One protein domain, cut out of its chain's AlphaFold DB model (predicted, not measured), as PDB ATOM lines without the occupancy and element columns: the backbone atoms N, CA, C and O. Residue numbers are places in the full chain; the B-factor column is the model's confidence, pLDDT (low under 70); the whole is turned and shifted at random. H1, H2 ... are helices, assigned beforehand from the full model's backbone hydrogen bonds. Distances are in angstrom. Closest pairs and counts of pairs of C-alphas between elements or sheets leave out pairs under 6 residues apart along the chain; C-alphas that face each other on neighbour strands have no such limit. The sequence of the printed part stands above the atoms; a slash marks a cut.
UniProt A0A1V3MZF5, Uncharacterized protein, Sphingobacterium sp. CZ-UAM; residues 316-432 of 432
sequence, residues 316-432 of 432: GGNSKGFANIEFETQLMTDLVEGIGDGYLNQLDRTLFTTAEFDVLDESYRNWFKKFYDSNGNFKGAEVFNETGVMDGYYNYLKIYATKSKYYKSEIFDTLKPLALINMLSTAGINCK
ATOM      1  N   GLY A 316     -23.621  24.238  41.509       61.84
ATOM      2  CA  GLY A 316     -23.152  24.219  42.888       61.84
ATOM      3  C   GLY A 316     -21.893  23.363  43.030       61.84
ATOM      4  O   GLY A 316     -21.581  22.557  42.157       61.84
ATOM      5  N   GLY A 317     -21.228  23.457  44.185       64.31
ATOM      6  CA  GLY A 317     -19.974  22.738  44.462       64.31
ATOM      7  C   GLY A 317     -20.031  21.206  44.342       64.31
ATOM      8  O   GLY A 317     -18.998  20.552  44.232       64.31
ATOM      9  N   ASN A 318     -21.239  20.635  44.326       65.38
ATOM     10  CA  ASN A 318     -21.487  19.198  44.183       65.38
ATOM     11  C   ASN A 318     -22.124  18.826  42.828       65.38
ATOM     12  O   ASN A 318     -22.432  17.659  42.597       65.38
ATOM     13  N   SER A 319     -22.366  19.793  41.942       67.88
ATOM     14  CA  SER A 319     -23.001  19.555  40.643       67.88
ATOM     15  C   SER A 319     -22.072  18.796  39.694       67.88
ATOM     16  O   SER A 319     -20.864  19.030  39.675       67.88
ATOM     17  N   LYS A 320     -22.637  17.904  38.868       78.38
ATOM     18  CA  LYS A 320     -21.873  17.152  37.864       78.38
ATOM     19  C   LYS A 320     -21.057  18.098  36.981       78.38
ATOM     20  O   LYS A 320     -21.610  19.005  36.365       78.38
ATOM     21  N   GLY A 321     -19.755  17.842  36.924       75.31
ATOM     22  CA  GLY A 321     -18.783  18.582  36.136       75.31
ATOM     23  C   GLY A 321     -18.087  19.741  36.840       75.31
ATOM     24  O   GLY A 321     -17.114  20.253  36.293       75.31
ATOM     25  N   PHE A 322     -18.499  20.117  38.054       78.69
ATOM     26  CA  PHE A 322     -17.849  21.196  38.802       78.69
ATOM     27  C   PHE A 322     -16.361  20.895  39.065       78.69
ATOM     28  O   PHE A 322     -15.498  21.706  38.753       78.69
ATOM     29  N   ALA A 323     -16.034  19.671  39.484       80.25
ATOM     30  CA  ALA A 323     -14.659  19.210  39.676       80.25
ATOM     31  C   ALA A 323     -13.805  19.272  38.394       80.25
ATOM     32  O   ALA A 323     -12.608  19.523  38.491       80.25
ATOM     33  N   ASN A 324     -14.390  19.074  37.201       83.38
ATOM     34  CA  ASN A 324     -13.669  19.253  35.934       83.38
ATOM     35  C   ASN A 324     -13.240  20.708  35.751       83.38
ATOM     36  O   ASN A 324     -12.111  20.963  35.348       83.38
ATOM     37  N   ILE A 325     -14.154  21.633  36.033       81.25
ATOM     38  CA  ILE A 325     -13.978  23.067  35.813       81.25
ATOM     39  C   ILE A 325     -12.961  23.637  36.806       81.25
ATOM     40  O   ILE A 325     -12.056  24.371  36.409       81.25
ATOM     41  N   GLU A 326     -13.059  23.240  38.074       81.69
ATOM     42  CA  GLU A 326     -12.128  23.632  39.139       81.69
ATOM     43  C   GLU A 326     -10.725  23.068  38.900       81.69
ATOM     44  O   GLU A 326      -9.735  23.797  38.977       81.69
ATOM     45  N   PHE A 327     -10.618  21.788  38.522       86.19
ATOM     46  CA  PHE A 327      -9.322  21.205  38.184       86.19
ATOM     47  C   PHE A 327      -8.700  21.865  36.949       86.19
ATOM     48  O   PHE A 327      -7.504  22.146  36.948       86.19
ATOM     49  N   GLU A 328      -9.486  22.154  35.909       86.19
ATOM     50  CA  GLU A 328      -8.988  22.857  34.724       86.19
ATOM     51  C   GLU A 328      -8.524  24.284  35.057       86.19
ATOM     52  O   GLU A 328      -7.478  24.715  34.574       86.19
ATOM     53  N   THR A 329      -9.248  24.990  35.929       84.44
ATOM     54  CA  THR A 329      -8.857  26.318  36.434       84.44
ATOM     55  C   THR A 329      -7.534  26.252  37.187       84.44
ATOM     56  O   THR A 329      -6.636  27.080  36.994       84.44
ATOM     57  N   GLN A 330      -7.371  25.215  38.006       81.56
ATOM     58  CA  GLN A 330      -6.135  24.996  38.732       81.56
ATOM     59  C   GLN A 330      -4.972  24.643  37.801       81.56
ATOM     60  O   GLN A 330      -3.874  25.171  37.967       81.56
ATOM     61  N   LEU A 331      -5.218  23.816  36.783       84.56
ATOM     62  CA  LEU A 331      -4.228  23.470  35.767       84.56
ATOM     63  C   LEU A 331      -3.810  24.692  34.939       84.56
ATOM     64  O   LEU A 331      -2.634  24.829  34.619       84.56
ATOM     65  N   MET A 332      -4.738  25.598  34.612       82.62
ATOM     66  CA  MET A 332      -4.408  26.876  33.969       82.62
ATOM     67  C   MET A 332      -3.452  27.701  34.829       82.62
ATOM     68  O   MET A 332      -2.467  28.216  34.309       82.62
ATOM     69  N   THR A 333      -3.713  27.787  36.133       77.31
ATOM     70  CA  THR A 333      -2.836  28.489  37.084       77.31
ATOM     71  C   THR A 333      -1.467  27.810  37.171       77.31
ATOM     72  O   THR A 333      -0.440  28.470  37.067       77.31
ATOM     73  N   ASP A 334      -1.434  26.480  37.243       80.06
ATOM     74  CA  ASP A 334      -0.183  25.726  37.295       80.06
ATOM     75  C   ASP A 334       0.656  25.917  36.025       80.06
ATOM     76  O   ASP A 334       1.864  26.122  36.122       80.06
ATOM     77  N   LEU A 335       0.034  25.908  34.840       78.69
ATOM     78  CA  LEU A 335       0.704  26.157  33.554       78.69
ATOM     79  C   LEU A 335       1.304  27.562  33.455       78.69
ATOM     80  O   LEU A 335       2.356  27.750  32.840       78.69
ATOM     81  N   VAL A 336       0.623  28.530  34.063       73.50
ATOM     82  CA  VAL A 336       1.037  29.930  34.168       73.50
ATOM     83  C   VAL A 336       2.242  30.076  35.097       73.50
ATOM     84  O   VAL A 336       3.213  30.742  34.741       73.50
ATOM     85  N   GLU A 337       2.213  29.429  36.261       72.12
ATOM     86  CA  GLU A 337       3.292  29.505  37.250       72.12
ATOM     87  C   GLU A 337       4.490  28.599  36.917       72.12
ATOM     88  O   GLU A 337       5.613  28.872  37.337       72.12
ATOM     89  N   GLY A 338       4.274  27.511  36.172       71.44
ATOM     90  CA  GLY A 338       5.307  26.558  35.758       71.44
ATOM     91  C   GLY A 338       5.808  25.612  36.858       71.44
ATOM     92  O   GLY A 338       6.713  24.816  36.606       71.44
ATOM     93  N   ILE A 339       5.233  25.665  38.062       69.62
ATOM     94  CA  ILE A 339       5.687  24.886  39.231       69.62
ATOM     95  C   ILE A 339       4.748  23.733  39.612       69.62
ATOM     96  O   ILE A 339       5.214  22.747  40.187       69.62
ATOM     97  N   GLY A 340       3.465  23.798  39.236       71.62
ATOM     98  CA  GLY A 340       2.502  22.723  39.492       71.62
ATOM     99  C   GLY A 340       2.133  22.542  40.971       71.62
ATOM    100  O   GLY A 340       1.974  21.412  41.428       71.62
ATOM    101  N   ASP A 341       2.059  23.624  41.744       68.75
ATOM    102  CA  ASP A 341       1.785  23.556  43.187       68.75
ATOM    103  C   ASP A 341       0.297  23.667  43.520       68.75
ATOM    104  O   ASP A 341      -0.165  23.185  44.561       68.75
ATOM    105  N   GLY A 342      -0.475  24.295  42.646       67.88
ATOM    106  CA  GLY A 342      -1.831  24.684  42.946       67.88
ATOM    107  C   GLY A 342      -2.779  23.494  43.091       67.88
ATOM    108  O   GLY A 342      -3.568  23.472  44.035       67.88
ATOM    109  N   TYR A 343      -2.655  22.444  42.269       71.81
ATOM    110  CA  TYR A 343      -3.416  21.194  42.466       71.81
ATOM    111  C   TYR A 343      -3.234  20.612  43.879       71.81
ATOM    112  O   TYR A 343      -4.207  20.237  44.539       71.81
ATOM    113  N   LEU A 344      -1.994  20.566  44.368       70.94
ATOM    114  CA  LEU A 344      -1.657  19.935  45.645       70.94
ATOM    115  C   LEU A 344      -2.161  20.735  46.848       70.94
ATOM    116  O   LEU A 344      -2.490  20.143  47.876       70.94
ATOM    117  N   ASN A 345      -2.276  22.057  46.712       67.12
ATOM    118  CA  ASN A 345      -2.825  22.934  47.750       67.12
ATOM    119  C   ASN A 345      -4.326  22.694  48.001       67.12
ATOM    120  O   ASN A 345      -4.830  22.969  49.097       67.12
ATOM    121  N   GLN A 346      -5.033  22.145  47.010       66.69
ATOM    122  CA  GLN A 346      -6.467  21.849  47.082       66.69
ATOM    123  C   GLN A 346      -6.767  20.452  47.654       66.69
ATOM    124  O   GLN A 346      -7.907  20.159  48.031       66.69
ATOM    125  N   LEU A 347      -5.753  19.587  47.767       66.38
ATOM    126  CA  LEU A 347      -5.885  18.286  48.416       66.38
ATOM    127  C   LEU A 347      -5.779  18.409  49.935       66.38
ATOM    128  O   LEU A 347      -4.962  19.152  50.483       66.38
ATOM    129  N   ASP A 348      -6.581  17.618  50.640       68.31
ATOM    130  CA  ASP A 348      -6.395  17.448  52.073       68.31
ATOM    131  C   ASP A 348      -5.282  16.437  52.333       68.31
ATOM    132  O   ASP A 348      -5.476  15.226  52.220       68.31
ATOM    133  N   ARG A 349      -4.102  16.948  52.699       71.44
ATOM    134  CA  ARG A 349      -2.945  16.130  53.082       71.44
ATOM    135  C   ARG A 349      -3.265  15.123  54.188       71.44
ATOM    136  O   ARG A 349      -2.605  14.096  54.243       71.44
ATOM    137  N   THR A 350      -4.266  15.374  55.037       73.88
ATOM    138  CA  THR A 350      -4.662  14.436  56.101       73.88
ATOM    139  C   THR A 350      -5.346  13.172  55.573       73.88
ATOM    140  O   THR A 350      -5.434  12.181  56.293       73.88
ATOM    141  N   LEU A 351      -5.778  13.167  54.306       72.12
ATOM    142  CA  LEU A 351      -6.344  11.992  53.635       72.12
ATOM    143  C   LEU A 351      -5.283  11.022  53.100       72.12
ATOM    144  O   LEU A 351      -5.650   9.998  52.518       72.12
ATOM    145  N   PHE A 352      -4.002  11.353  53.264       77.00
ATOM    146  CA  PHE A 352      -2.868  10.583  52.775       77.00
ATOM    147  C   PHE A 352      -1.863  10.373  53.907       77.00
ATOM    148  O   PHE A 352      -1.640  11.246  54.749       77.00
ATOM    149  N   THR A 353      -1.195   9.226  53.911       79.06
ATOM    150  CA  THR A 353       0.070   9.100  54.638       79.06
ATOM    151  C   THR A 353       1.139   9.975  53.976       79.06
ATOM    152  O   THR A 353       1.022  10.346  52.809       79.06
ATOM    153  N   THR A 354       2.221  10.291  54.699       75.00
ATOM    154  CA  THR A 354       3.342  11.056  54.123       75.00
ATOM    155  C   THR A 354       3.883  10.392  52.852       75.00
ATOM    156  O   THR A 354       4.041  11.064  51.843       75.00
ATOM    157  N   ALA A 355       4.066   9.068  52.867       78.19
ATOM    158  CA  ALA A 355       4.573   8.332  51.710       78.19
ATOM    159  C   ALA A 355       3.612   8.370  50.508       78.19
ATOM    160  O   ALA A 355       4.051   8.551  49.378       78.19
ATOM    161  N   GLU A 356       2.301   8.230  50.731       78.75
ATOM    162  CA  GLU A 356       1.308   8.320  49.650       78.75
ATOM    163  C   GLU A 356       1.236   9.727  49.051       78.75
ATOM    164  O   GLU A 356       1.102   9.869  47.836       78.75
ATOM    165  N   PHE A 357       1.335  10.762  49.891       81.00
ATOM    166  CA  PHE A 357       1.337  12.142  49.422       81.00
ATOM    167  C   PHE A 357       2.585  12.449  48.590       81.00
ATOM    168  O   PHE A 357       2.461  13.041  47.523       81.00
ATOM    169  N   ASP A 358       3.764  12.015  49.041       82.00
ATOM    170  CA  ASP A 358       5.024  12.240  48.327       82.00
ATOM    171  C   ASP A 358       5.014  11.552  46.949       82.00
ATOM    172  O   ASP A 358       5.410  12.152  45.951       82.00
ATOM    173  N   VAL A 359       4.472  10.331  46.863       85.50
ATOM    174  CA  VAL A 359       4.285   9.626  45.581       85.50
ATOM    175  C   VAL A 359       3.306  10.371  44.669       85.50
ATOM    176  O   VAL A 359       3.527  10.450  43.460       85.50
ATOM    177  N   LEU A 360       2.220  10.921  45.220       83.25
ATOM    178  CA  LEU A 360       1.238  11.686  44.450       83.25
ATOM    179  C   LEU A 360       1.820  13.006  43.925       83.25
ATOM    180  O   LEU A 360       1.602  13.335  42.759       83.25
ATOM    181  N   ASP A 361       2.559  13.732  44.765       83.81
ATOM    182  CA  ASP A 361       3.276  14.963  44.414       83.81
ATOM    183  C   ASP A 361       4.291  14.702  43.293       83.81
ATOM    184  O   ASP A 361       4.234  15.323  42.229       83.81
ATOM    185  N   GLU A 362       5.158  13.703  43.473       86.06
ATOM    186  CA  GLU A 362       6.140  13.315  42.460       86.06
ATOM    187  C   GLU A 362       5.465  12.926  41.139       86.06
ATOM    188  O   GLU A 362       5.874  13.384  40.065       86.06
ATOM    189  N   SER A 363       4.407  12.115  41.201       88.31
ATOM    190  CA  SER A 363       3.661  11.708  40.012       88.31
ATOM    191  C   SER A 363       3.046  12.914  39.301       88.31
ATOM    192  O   SER A 363       3.114  12.999  38.068       88.31
ATOM    193  N   TYR A 364       2.469  13.859  40.055       87.62
ATOM    194  CA  TYR A 364       1.831  15.045  39.491       87.62
ATOM    195  C   TYR A 364       2.860  15.919  38.791       87.62
ATOM    196  O   TYR A 364       2.690  16.236  37.617       87.62
ATOM    197  N   ARG A 365       3.982  16.218  39.451       86.31
ATOM    198  CA  ARG A 365       5.056  17.027  38.860       86.31
ATOM    199  C   ARG A 365       5.686  16.360  37.647       86.31
ATOM    200  O   ARG A 365       5.984  17.036  36.664       86.31
ATOM    201  N   ASN A 366       5.885  15.045  37.680       88.50
ATOM    202  CA  ASN A 366       6.430  14.306  36.541       88.50
ATOM    203  C   ASN A 366       5.471  14.304  35.346       88.50
ATOM    204  O   ASN A 366       5.914  14.432  34.204       88.50
ATOM    205  N   TRP A 367       4.164  14.200  35.589       91.94
ATOM    206  CA  TRP A 367       3.157  14.384  34.547       91.94
ATOM    207  C   TRP A 367       3.116  15.832  34.046       91.94
ATOM    208  O   TRP A 367       3.141  16.044  32.837       91.94
ATOM    209  N   PHE A 368       3.130  16.815  34.943       88.81
ATOM    210  CA  PHE A 368       3.065  18.236  34.613       88.81
ATOM    211  C   PHE A 368       4.253  18.686  33.742       88.81
ATOM    212  O   PHE A 368       4.088  19.418  32.771       88.81
ATOM    213  N   LYS A 369       5.454  18.144  33.974       88.19
ATOM    214  CA  LYS A 369       6.620  18.378  33.102       88.19
ATOM    215  C   LYS A 369       6.391  17.972  31.643       88.19
ATOM    216  O   LYS A 369       7.066  18.504  30.769       88.19
ATOM    217  N   LYS A 370       5.442  17.075  31.339       89.88
ATOM    218  CA  LYS A 370       5.137  16.688  29.951       89.88
ATOM    219  C   LYS A 370       4.570  17.838  29.121       89.88
ATOM    220  O   LYS A 370       4.672  17.762  27.899       89.88
ATOM    221  N   PHE A 371       4.027  18.881  29.756       85.31
ATOM    222  CA  PHE A 371       3.564  20.102  29.091       85.31
ATOM    223  C   PHE A 371       4.701  20.959  28.526       85.31
ATOM    224  O   PHE A 371       4.444  21.825  27.692       85.31
ATOM    225  N   TYR A 372       5.944  20.697  28.933       84.06
ATOM    226  CA  TYR A 372       7.111  21.487  28.567       84.06
ATOM    227  C   TYR A 372       8.131  20.644  27.797       84.06
ATOM    228  O   TYR A 372       8.240  19.428  27.986       84.06
ATOM    229  N   ASP A 373       8.852  21.272  26.874       83.25
ATOM    230  CA  ASP A 373       9.967  20.660  26.158       83.25
ATOM    231  C   ASP A 373      11.237  20.597  27.029       83.25
ATOM    232  O   ASP A 373      11.258  21.017  28.188       83.25
ATOM    233  N   SER A 374      12.328  20.058  26.478       82.94
ATOM    234  CA  SER A 374      13.606  19.946  27.193       82.94
ATOM    235  C   SER A 374      14.243  21.291  27.560       82.94
ATOM    236  O   SER A 374      15.153  21.315  28.383       82.94
ATOM    237  N   ASN A 375      13.795  22.387  26.946       77.75
ATOM    238  CA  ASN A 375      14.262  23.743  27.221       77.75
ATOM    239  C   ASN A 375      13.374  24.455  28.254       77.75
ATOM    240  O   ASN A 375      13.663  25.591  28.618       77.75
ATOM    241  N   GLY A 376      12.318  23.792  28.741       74.94
ATOM    242  CA  GLY A 376      11.349  24.371  29.669       74.94
ATOM    243  C   GLY A 376      10.271  25.213  28.985       74.94
ATOM    244  O   GLY A 376       9.524  25.900  29.677       74.94
ATOM    245  N   ASN A 377      10.153  25.155  27.656       76.25
ATOM    246  CA  ASN A 377       9.134  25.896  26.917       76.25
ATOM    247  C   ASN A 377       7.839  25.093  26.832       76.25
ATOM    248  O   ASN A 377       7.864  23.882  26.612       76.25
ATOM    249  N   PHE A 378       6.695  25.763  26.970       78.25
ATOM    250  CA  PHE A 378       5.398  25.109  26.826       78.25
ATOM    251  C   PHE A 378       5.222  24.573  25.397       78.25
ATOM    252  O   PHE A 378       5.399  25.305  24.424       78.25
ATOM    253  N   LYS A 379       4.849  23.298  25.268       78.94
ATOM    254  CA  LYS A 379       4.794  22.589  23.980       78.94
ATOM    255  C   LYS A 379       3.678  23.046  23.040       78.94
ATOM    256  O   LYS A 379       3.727  22.674  21.881       78.94
ATOM    257  N   GLY A 380       2.696  23.816  23.508       77.19
ATOM    258  CA  GLY A 380       1.540  24.229  22.703       77.19
ATOM    259  C   GLY A 380       0.299  23.358  22.924       77.19
ATOM    260  O   GLY A 380       0.289  22.456  23.758       77.19
ATOM    261  N   ALA A 381      -0.792  23.658  22.213       78.88
ATOM    262  CA  ALA A 381      -2.091  22.999  22.398       78.88
ATOM    263  C   ALA A 381      -2.105  21.520  21.966       78.88
ATOM    264  O   ALA A 381      -2.934  20.733  22.422       78.88
ATOM    265  N   GLU A 382      -1.192  21.123  21.088       83.19
ATOM    266  CA  GLU A 382      -1.044  19.757  20.593       83.19
ATOM    267  C   GLU A 382      -0.709  18.753  21.699       83.19
ATOM    268  O   GLU A 382      -1.072  17.584  21.582       83.19
ATOM    269  N   VAL A 383      -0.096  19.211  22.795       85.94
ATOM    270  CA  VAL A 383       0.287  18.367  23.932       85.94
ATOM    271  C   VAL A 383      -0.925  17.704  24.589       85.94
ATOM    272  O   VAL A 383      -0.831  16.590  25.098       85.94
ATOM    273  N   PHE A 384      -2.105  18.330  24.502       85.12
ATOM    274  CA  PHE A 384      -3.363  17.760  24.991       85.12
ATOM    275  C   PHE A 384      -3.887  16.612  24.121       85.12
ATOM    276  O   PHE A 384      -4.843  15.949  24.508       85.12
ATOM    277  N   ASN A 385      -3.290  16.351  22.956       85.62
ATOM    278  CA  ASN A 385      -3.606  15.176  22.145       85.62
ATOM    279  C   ASN A 385      -2.663  13.996  22.430       85.62
ATOM    280  O   ASN A 385      -2.911  12.895  21.937       85.62
ATOM    281  N   GLU A 386      -1.602  14.189  23.222       90.00
ATOM    282  CA  GLU A 386      -0.705  13.104  23.614       90.00
ATOM    283  C   GLU A 386      -1.410  12.162  24.604       90.00
ATOM    284  O   GLU A 386      -1.857  12.579  25.677       90.00
ATOM    285  N   THR A 387      -1.463  10.863  24.287       87.38
ATOM    286  CA  THR A 387      -2.132   9.843  25.118       87.38
ATOM    287  C   THR A 387      -1.669   9.893  26.574       87.38
ATOM    288  O   THR A 387      -2.480   9.950  27.490       87.38
ATOM    289  N   GLY A 388      -0.355   9.983  26.803       85.75
ATOM    290  CA  GLY A 388       0.213  10.013  28.152       85.75
ATOM    291  C   GLY A 388      -0.039  11.306  28.940       85.75
ATOM    292  O   GLY A 388       0.234  11.325  30.144       85.75
ATOM    293  N   VAL A 389      -0.504  12.375  28.288       89.25
ATOM    294  CA  VAL A 389      -0.953  13.619  28.931       89.25
ATOM    295  C   VAL A 389      -2.432  13.498  29.277       89.25
ATOM    296  O   VAL A 389      -2.801  13.763  30.420       89.25
ATOM    297  N   MET A 390      -3.244  13.012  28.335       85.69
ATOM    298  CA  MET A 390      -4.677  12.769  28.522       85.69
ATOM    299  C   MET A 390      -4.973  11.748  29.622       85.69
ATOM    300  O   MET A 390      -5.823  11.999  30.476       85.69
ATOM    301  N   ASP A 391      -4.247  10.631  29.650       87.25
ATOM    302  CA  ASP A 391      -4.416   9.600  30.679       87.25
ATOM    303  C   ASP A 391      -4.046  10.135  32.068       87.25
ATOM    304  O   ASP A 391      -4.733   9.865  33.053       87.25
ATOM    305  N   GLY A 392      -2.979  10.939  32.145       88.44
ATOM    306  CA  GLY A 392      -2.571  11.587  33.387       88.44
ATOM    307  C   GLY A 392      -3.602  12.607  33.866       88.44
ATOM    308  O   GLY A 392      -4.014  12.547  35.022       88.44
ATOM    309  N   TYR A 393      -4.097  13.466  32.968       87.69
ATOM    310  CA  TYR A 393      -5.182  14.409  33.258       87.69
ATOM    311  C   TYR A 393      -6.403  13.682  33.831       87.69
ATOM    312  O   TYR A 393      -6.934  14.060  34.874       87.69
ATOM    313  N   TYR A 394      -6.812  12.587  33.184       86.25
ATOM    314  CA  TYR A 394      -7.937  11.775  33.628       86.25
ATOM    315  C   TYR A 394      -7.727  11.177  35.020       86.25
ATOM    316  O   TYR A 394      -8.633  11.204  35.858       86.25
ATOM    317  N   ASN A 395      -6.534  10.639  35.272       86.06
ATOM    318  CA  ASN A 395      -6.197  10.067  36.565       86.06
ATOM    319  C   ASN A 395      -6.250  11.127  37.674       86.06
ATOM    320  O   ASN A 395      -6.886  10.902  38.703       86.06
ATOM    321  N   TYR A 396      -5.666  12.307  37.447       86.88
ATOM    322  CA  TYR A 396      -5.699  13.391  38.430       86.88
ATOM    323  C   TYR A 396      -7.093  13.933  38.664       86.88
ATOM    324  O   TYR A 396      -7.459  14.143  39.814       86.88
ATOM    325  N   LEU A 397      -7.905  14.076  37.621       85.06
ATOM    326  CA  LEU A 397      -9.273  14.552  37.770       85.06
ATOM    327  C   LEU A 397     -10.113  13.620  38.663       85.06
ATOM    328  O   LEU A 397     -10.878  14.086  39.507       85.06
ATOM    329  N   LYS A 398      -9.938  12.297  38.538       84.31
ATOM    330  CA  LYS A 398     -10.583  11.319  39.434       84.31
ATOM    331  C   LYS A 398     -10.124  11.454  40.883       84.31
ATOM    332  O   LYS A 398     -10.942  11.365  41.801       84.31
ATOM    333  N   ILE A 399      -8.822  11.639  41.094       82.06
ATOM    334  CA  ILE A 399      -8.263  11.841  42.433       82.06
ATOM    335  C   ILE A 399      -8.800  13.151  43.012       82.06
ATOM    336  O   ILE A 399      -9.307  13.155  44.127       82.06
ATOM    337  N   TYR A 400      -8.783  14.231  42.235       81.00
ATOM    338  CA  TYR A 400      -9.288  15.541  42.628       81.00
ATOM    339  C   TYR A 400     -10.750  15.476  43.074       81.00
ATOM    340  O   TYR A 400     -11.055  15.857  44.200       81.00
ATOM    341  N   ALA A 401     -11.626  14.882  42.255       80.25
ATOM    342  CA  ALA A 401     -13.054  14.743  42.553       80.25
ATOM    343  C   ALA A 401     -13.350  13.934  43.831       80.25
ATOM    344  O   ALA A 401     -14.403  14.095  44.443       80.25
ATOM    345  N   THR A 402     -12.437  13.050  44.249       79.44
ATOM    346  CA  THR A 402     -12.638  12.182  45.423       79.44
ATOM    347  C   THR A 402     -11.872  12.637  46.667       79.44
ATOM    348  O   THR A 402     -12.282  12.319  47.785       79.44
ATOM    349  N   LYS A 403     -10.765  13.367  46.500       77.69
ATOM    350  CA  LYS A 403      -9.818  13.722  47.571       77.69
ATOM    351  C   LYS A 403      -9.702  15.224  47.830       77.69
ATOM    352  O   LYS A 403      -9.164  15.599  48.869       77.69
ATOM    353  N   SER A 404     -10.196  16.084  46.940       71.94
ATOM    354  CA  SER A 404     -10.270  17.520  47.217       71.94
ATOM    355  C   SER A 404     -11.146  17.769  48.444       71.94
ATOM    356  O   SER A 404     -12.207  17.160  48.604       71.94
ATOM    357  N   LYS A 405     -10.718  18.672  49.328       66.12
ATOM    358  CA  LYS A 405     -11.553  19.111  50.461       66.12
ATOM    359  C   LYS A 405     -12.641  20.098  50.051       66.12
ATOM    360  O   LYS A 405     -13.610  20.239  50.790       66.12
ATOM    361  N   TYR A 406     -12.493  20.730  48.891       64.25
ATOM    362  CA  TYR A 406     -13.398  21.773  48.410       64.25
ATOM    363  C   TYR A 406     -14.320  21.289  47.287       64.25
ATOM    364  O   TYR A 406     -15.453  21.747  47.186       64.25
ATOM    365  N   TYR A 407     -13.863  20.327  46.480       68.94
ATOM    366  CA  TYR A 407     -14.488  19.998  45.200       68.94
ATOM    367  C   TYR A 407     -14.754  18.499  45.081       68.94
ATOM    368  O   TYR A 407     -13.979  17.750  44.489       68.94
ATOM    369  N   LYS A 408     -15.864  18.063  45.685       70.75
ATOM    370  CA  LYS A 408     -16.299  16.656  45.739       70.75
ATOM    371  C   LYS A 408     -17.535  16.417  44.872       70.75
ATOM    372  O   LYS A 408     -18.564  15.956  45.364       70.75
ATOM    373  N   SER A 409     -17.457  16.776  43.593       73.31
ATOM    374  CA  SER A 409     -18.568  16.619  42.651       73.31
ATOM    375  C   SER A 409     -18.368  15.444  41.700       73.31
ATOM    376  O   SER A 409     -17.248  14.995  41.455       73.31
ATOM    377  N   GLU A 410     -19.457  14.993  41.077       78.38
ATOM    378  CA  GLU A 410     -19.367  14.115  39.909       78.38
ATOM    379  C   GLU A 410     -18.597  14.804  38.771       78.38
ATOM    380  O   GLU A 410     -18.594  16.033  38.669       78.38
ATOM    381  N   ILE A 411     -17.965  14.012  37.905       81.56
ATOM    382  CA  ILE A 411     -17.222  14.498  36.735       81.56
ATOM    383  C   ILE A 411     -18.090  14.456  35.470       81.56
ATOM    384  O   ILE A 411     -19.018  13.651  35.371       81.56
ATOM    385  N   PHE A 412     -17.795  15.301  34.481       74.62
ATOM    386  CA  PHE A 412     -18.382  15.155  33.145       74.62
ATOM    387  C   PHE A 412     -17.893  13.881  32.454       74.62
ATOM    388  O   PHE A 412     -16.765  13.432  32.662       74.62
ATOM    389  N   ASP A 413     -18.724  13.360  31.550       67.69
ATOM    390  CA  ASP A 413     -18.370  12.218  30.698       67.69
ATOM    391  C   ASP A 413     -17.318  12.620  29.640       67.69
ATOM    392  O   ASP A 413     -16.584  11.781  29.117       67.69
ATOM    393  N   THR A 414     -17.203  13.922  29.352       66.06
ATOM    394  CA  THR A 414     -16.136  14.516  28.543       66.06
ATOM    395  C   THR A 414     -14.985  14.976  29.442       66.06
ATOM    396  O   THR A 414     -15.096  15.898  30.247       66.06
ATOM    397  N   LEU A 415     -13.837  14.317  29.297       67.62
ATOM    398  CA  LEU A 415     -12.691  14.443  30.210       67.62
ATOM    399  C   LEU A 415     -11.555  15.277  29.615       67.62
ATOM    400  O   LEU A 415     -10.396  15.103  29.976       67.62
ATOM    401  N   LYS A 416     -11.873  16.143  28.652       75.69
ATOM    402  CA  LYS A 416     -10.892  17.020  28.010       75.69
ATOM    403  C   LYS A 416     -10.907  18.397  28.679       75.69
ATOM    404  O   LYS A 416     -11.999  18.881  28.986       75.69
ATOM    405  N   PRO A 417      -9.744  19.045  28.853       82.00
ATOM    406  CA  PRO A 417      -9.670  20.434  29.294       82.00
ATOM    407  C   PRO A 417     -10.034  21.353  28.116       82.00
ATOM    408  O   PRO A 417      -9.176  21.882  27.408       82.00
ATOM    409  N   LEU A 418     -11.332  21.446  27.814       81.00
ATOM    410  CA  LEU A 418     -11.830  22.105  26.607       81.00
ATOM    411  C   LEU A 418     -11.572  23.613  26.610       81.00
ATOM    412  O   LEU A 418     -11.300  24.164  25.545       81.00
ATOM    413  N   ALA A 419     -11.645  24.286  27.761       80.94
ATOM    414  CA  ALA A 419     -11.399  25.723  27.841       80.94
ATOM    415  C   ALA A 419      -9.926  26.047  27.605       80.94
ATOM    416  O   ALA A 419      -9.617  26.989  26.870       80.94
ATOM    417  N   LEU A 420      -9.038  25.213  28.138       80.75
ATOM    418  CA  LEU A 420      -7.594  25.293  27.957       80.75
ATOM    419  C   LEU A 420      -7.190  24.994  26.510       80.75
ATOM    420  O   LEU A 420      -6.467  25.781  25.902       80.75
ATOM    421  N   ILE A 421      -7.725  23.921  25.918       81.62
ATOM    422  CA  ILE A 421      -7.513  23.599  24.499       81.62
ATOM    423  C   ILE A 421      -8.006  24.750  23.617       81.62
ATOM    424  O   ILE A 421      -7.297  25.178  22.709       81.62
ATOM    425  N   ASN A 422      -9.199  25.286  23.880       79.81
ATOM    426  CA  ASN A 422      -9.758  26.385  23.094       79.81
ATOM    427  C   ASN A 422      -8.905  27.657  23.209       79.81
ATOM    428  O   ASN A 422      -8.609  28.282  22.202       79.81
ATOM    429  N   MET A 423      -8.446  27.996  24.416       79.38
ATOM    430  CA  MET A 423      -7.592  29.165  24.651       79.38
ATOM    431  C   MET A 423      -6.234  29.055  23.942       79.38
ATOM    432  O   MET A 423      -5.718  30.053  23.438       79.38
ATOM    433  N   LEU A 424      -5.648  27.857  23.912       75.69
ATOM    434  CA  LEU A 424      -4.313  27.622  23.357       75.69
ATOM    435  C   LEU A 424      -4.323  27.279  21.860       75.69
ATOM    436  O   LEU A 424      -3.289  27.376  21.207       75.69
ATOM    437  N   SER A 425      -5.469  26.879  21.304       72.94
ATOM    438  CA  SER A 425      -5.618  26.552  19.874       72.94
ATOM    439  C   SER A 425      -5.824  27.776  18.977       72.94
ATOM    440  O   SER A 425      -5.780  27.658  17.750       72.94
ATOM    441  N   THR A 426      -6.021  28.962  19.552       62.81
ATOM    442  CA  THR A 426      -6.215  30.205  18.803       62.81
ATOM    443  C   THR A 426      -4.934  30.584  18.055       62.81
ATOM    444  O   THR A 426      -3.892  30.852  18.652       62.81
ATOM    445  N   ALA A 427      -5.009  30.618  16.722       46.53
ATOM    446  CA  ALA A 427      -3.870  30.882  15.846       46.53
ATOM    447  C   ALA A 427      -3.124  32.185  16.216       46.53
ATOM    448  O   ALA A 427      -3.723  33.261  16.329       46.53
ATOM    449  N   GLY A 428      -1.800  32.084  16.376       48.47
ATOM    450  CA  GLY A 428      -0.900  33.227  16.579       48.47
ATOM    451  C   GLY A 428      -0.210  33.306  17.943       48.47
ATOM    452  O   GLY A 428       0.527  34.258  18.176       48.47
ATOM    453  N   ILE A 429      -0.413  32.332  18.831       48.69
ATOM    454  CA  ILE A 429       0.279  32.263  20.123       48.69
ATOM    455  C   ILE A 429       1.445  31.280  19.984       48.69
ATOM    456  O   ILE A 429       1.290  30.075  20.148       48.69
ATOM    457  N   ASN A 430       2.615  31.793  19.610       49.06
ATOM    458  CA  ASN A 430       3.850  31.015  19.545       49.06
ATOM    459  C   ASN A 430       4.661  31.340  20.807       49.06
ATOM    460  O   ASN A 430       5.546  32.189  20.769       49.06
ATOM    461  N   CYS A 431       4.303  30.730  21.941       52.53
ATOM    462  CA  CYS A 431       5.029  30.901  23.207       52.53
ATOM    463  C   CYS A 431       6.307  30.045  23.241       52.53
ATOM    464  O   CYS A 431       6.493  29.256  24.166       52.53
ATOM    465  N   LYS A 432       7.128  30.161  22.191       44.88
ATOM    466  CA  LYS A 432       8.437  29.507  22.075       44.88
ATOM    467  C   LYS A 432       9.530  30.273  22.795       44.88
ATOM    468  O   LYS A 432       9.478  31.524  22.758       44.88
TER     469      LYS A 432
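Overview. This is residues 316 to 432 of the 432 residues of an uncharacterized protein of Sphingobacterium sp. CZ-UAM (UniProt A0A1V3MZF5). Three long helices, H1, H3 and H5, have their centres in a triangle, with the first part of H1 meeting the last part of H5 at a steep corner and the last part of H3 meeting the first part of H5. Short H2 packs on H1 and comes close to H3, while short H4 and H6 pack together at one end. The 117 printed residues hold six named helices, H1 to H6 in order, and no named strand: all helix. The whole is compact, with a radius of gyration of the C-alphas of 14.2 A and spans of 42 by 31 by 23 A.

Arrangement. H1, residues 322 to 337, is the hub. It touches H2, residues 342 to 345, closest at the C-alphas of Asp 334 and Gly 342, 6.0 A. H3, residues 354 to 371, is near H1. H4, residues 381 to 385, is apart from H1. H5, residues 387 to 403, touches H1 with residues 397 to 401 alone, closest at the C-alphas of Ala 323 and Ala 401, 5.6 A, at a steep tilt of 60 degrees, opposite ways. H3 and H5 touch, closest at the C-alphas of Trp 367 and Gly 392, 6.5 A, at 38 degrees, only just steep, opposite ways. H6, residues 418 to 425, touches H4, closest at the C-alphas of Ala 381 and Leu 424, 5.2 A. H1 and H6 only just touch, with 3 pairs of C-alphas within 8 A, the closest those of Met 332 and Leu 420, 7.0 A. Every O i to N i+4 pair is within hydrogen-bond range in H1 and H6, against 12 of 14 in H3, 12 of 13 in H5 and 0 of 1 in H4, where 2 of 2 O i to N i+3 pairs are; H2 is too short for an i+4 pair.

Along the chain. H1 begins at C-alpha 322 (-17.849, 21.196, 38.802) and measures 22.8 A; H3 measures 26.6 A and H5 24.0 A. H6 ends at C-alpha 425 (-5.618, 26.552, 19.874).

Size, cuts and confidence. The C-alphas farthest apart, of Thr 353 and Gly 428, are 45.1 A apart. The printed part has no cut, and the link from H5 to H6 is long, with 14 residues. Mean pLDDT of the printed part is 77.1; 24 residues are under 70, among them 316 to 319 and 426 to 432.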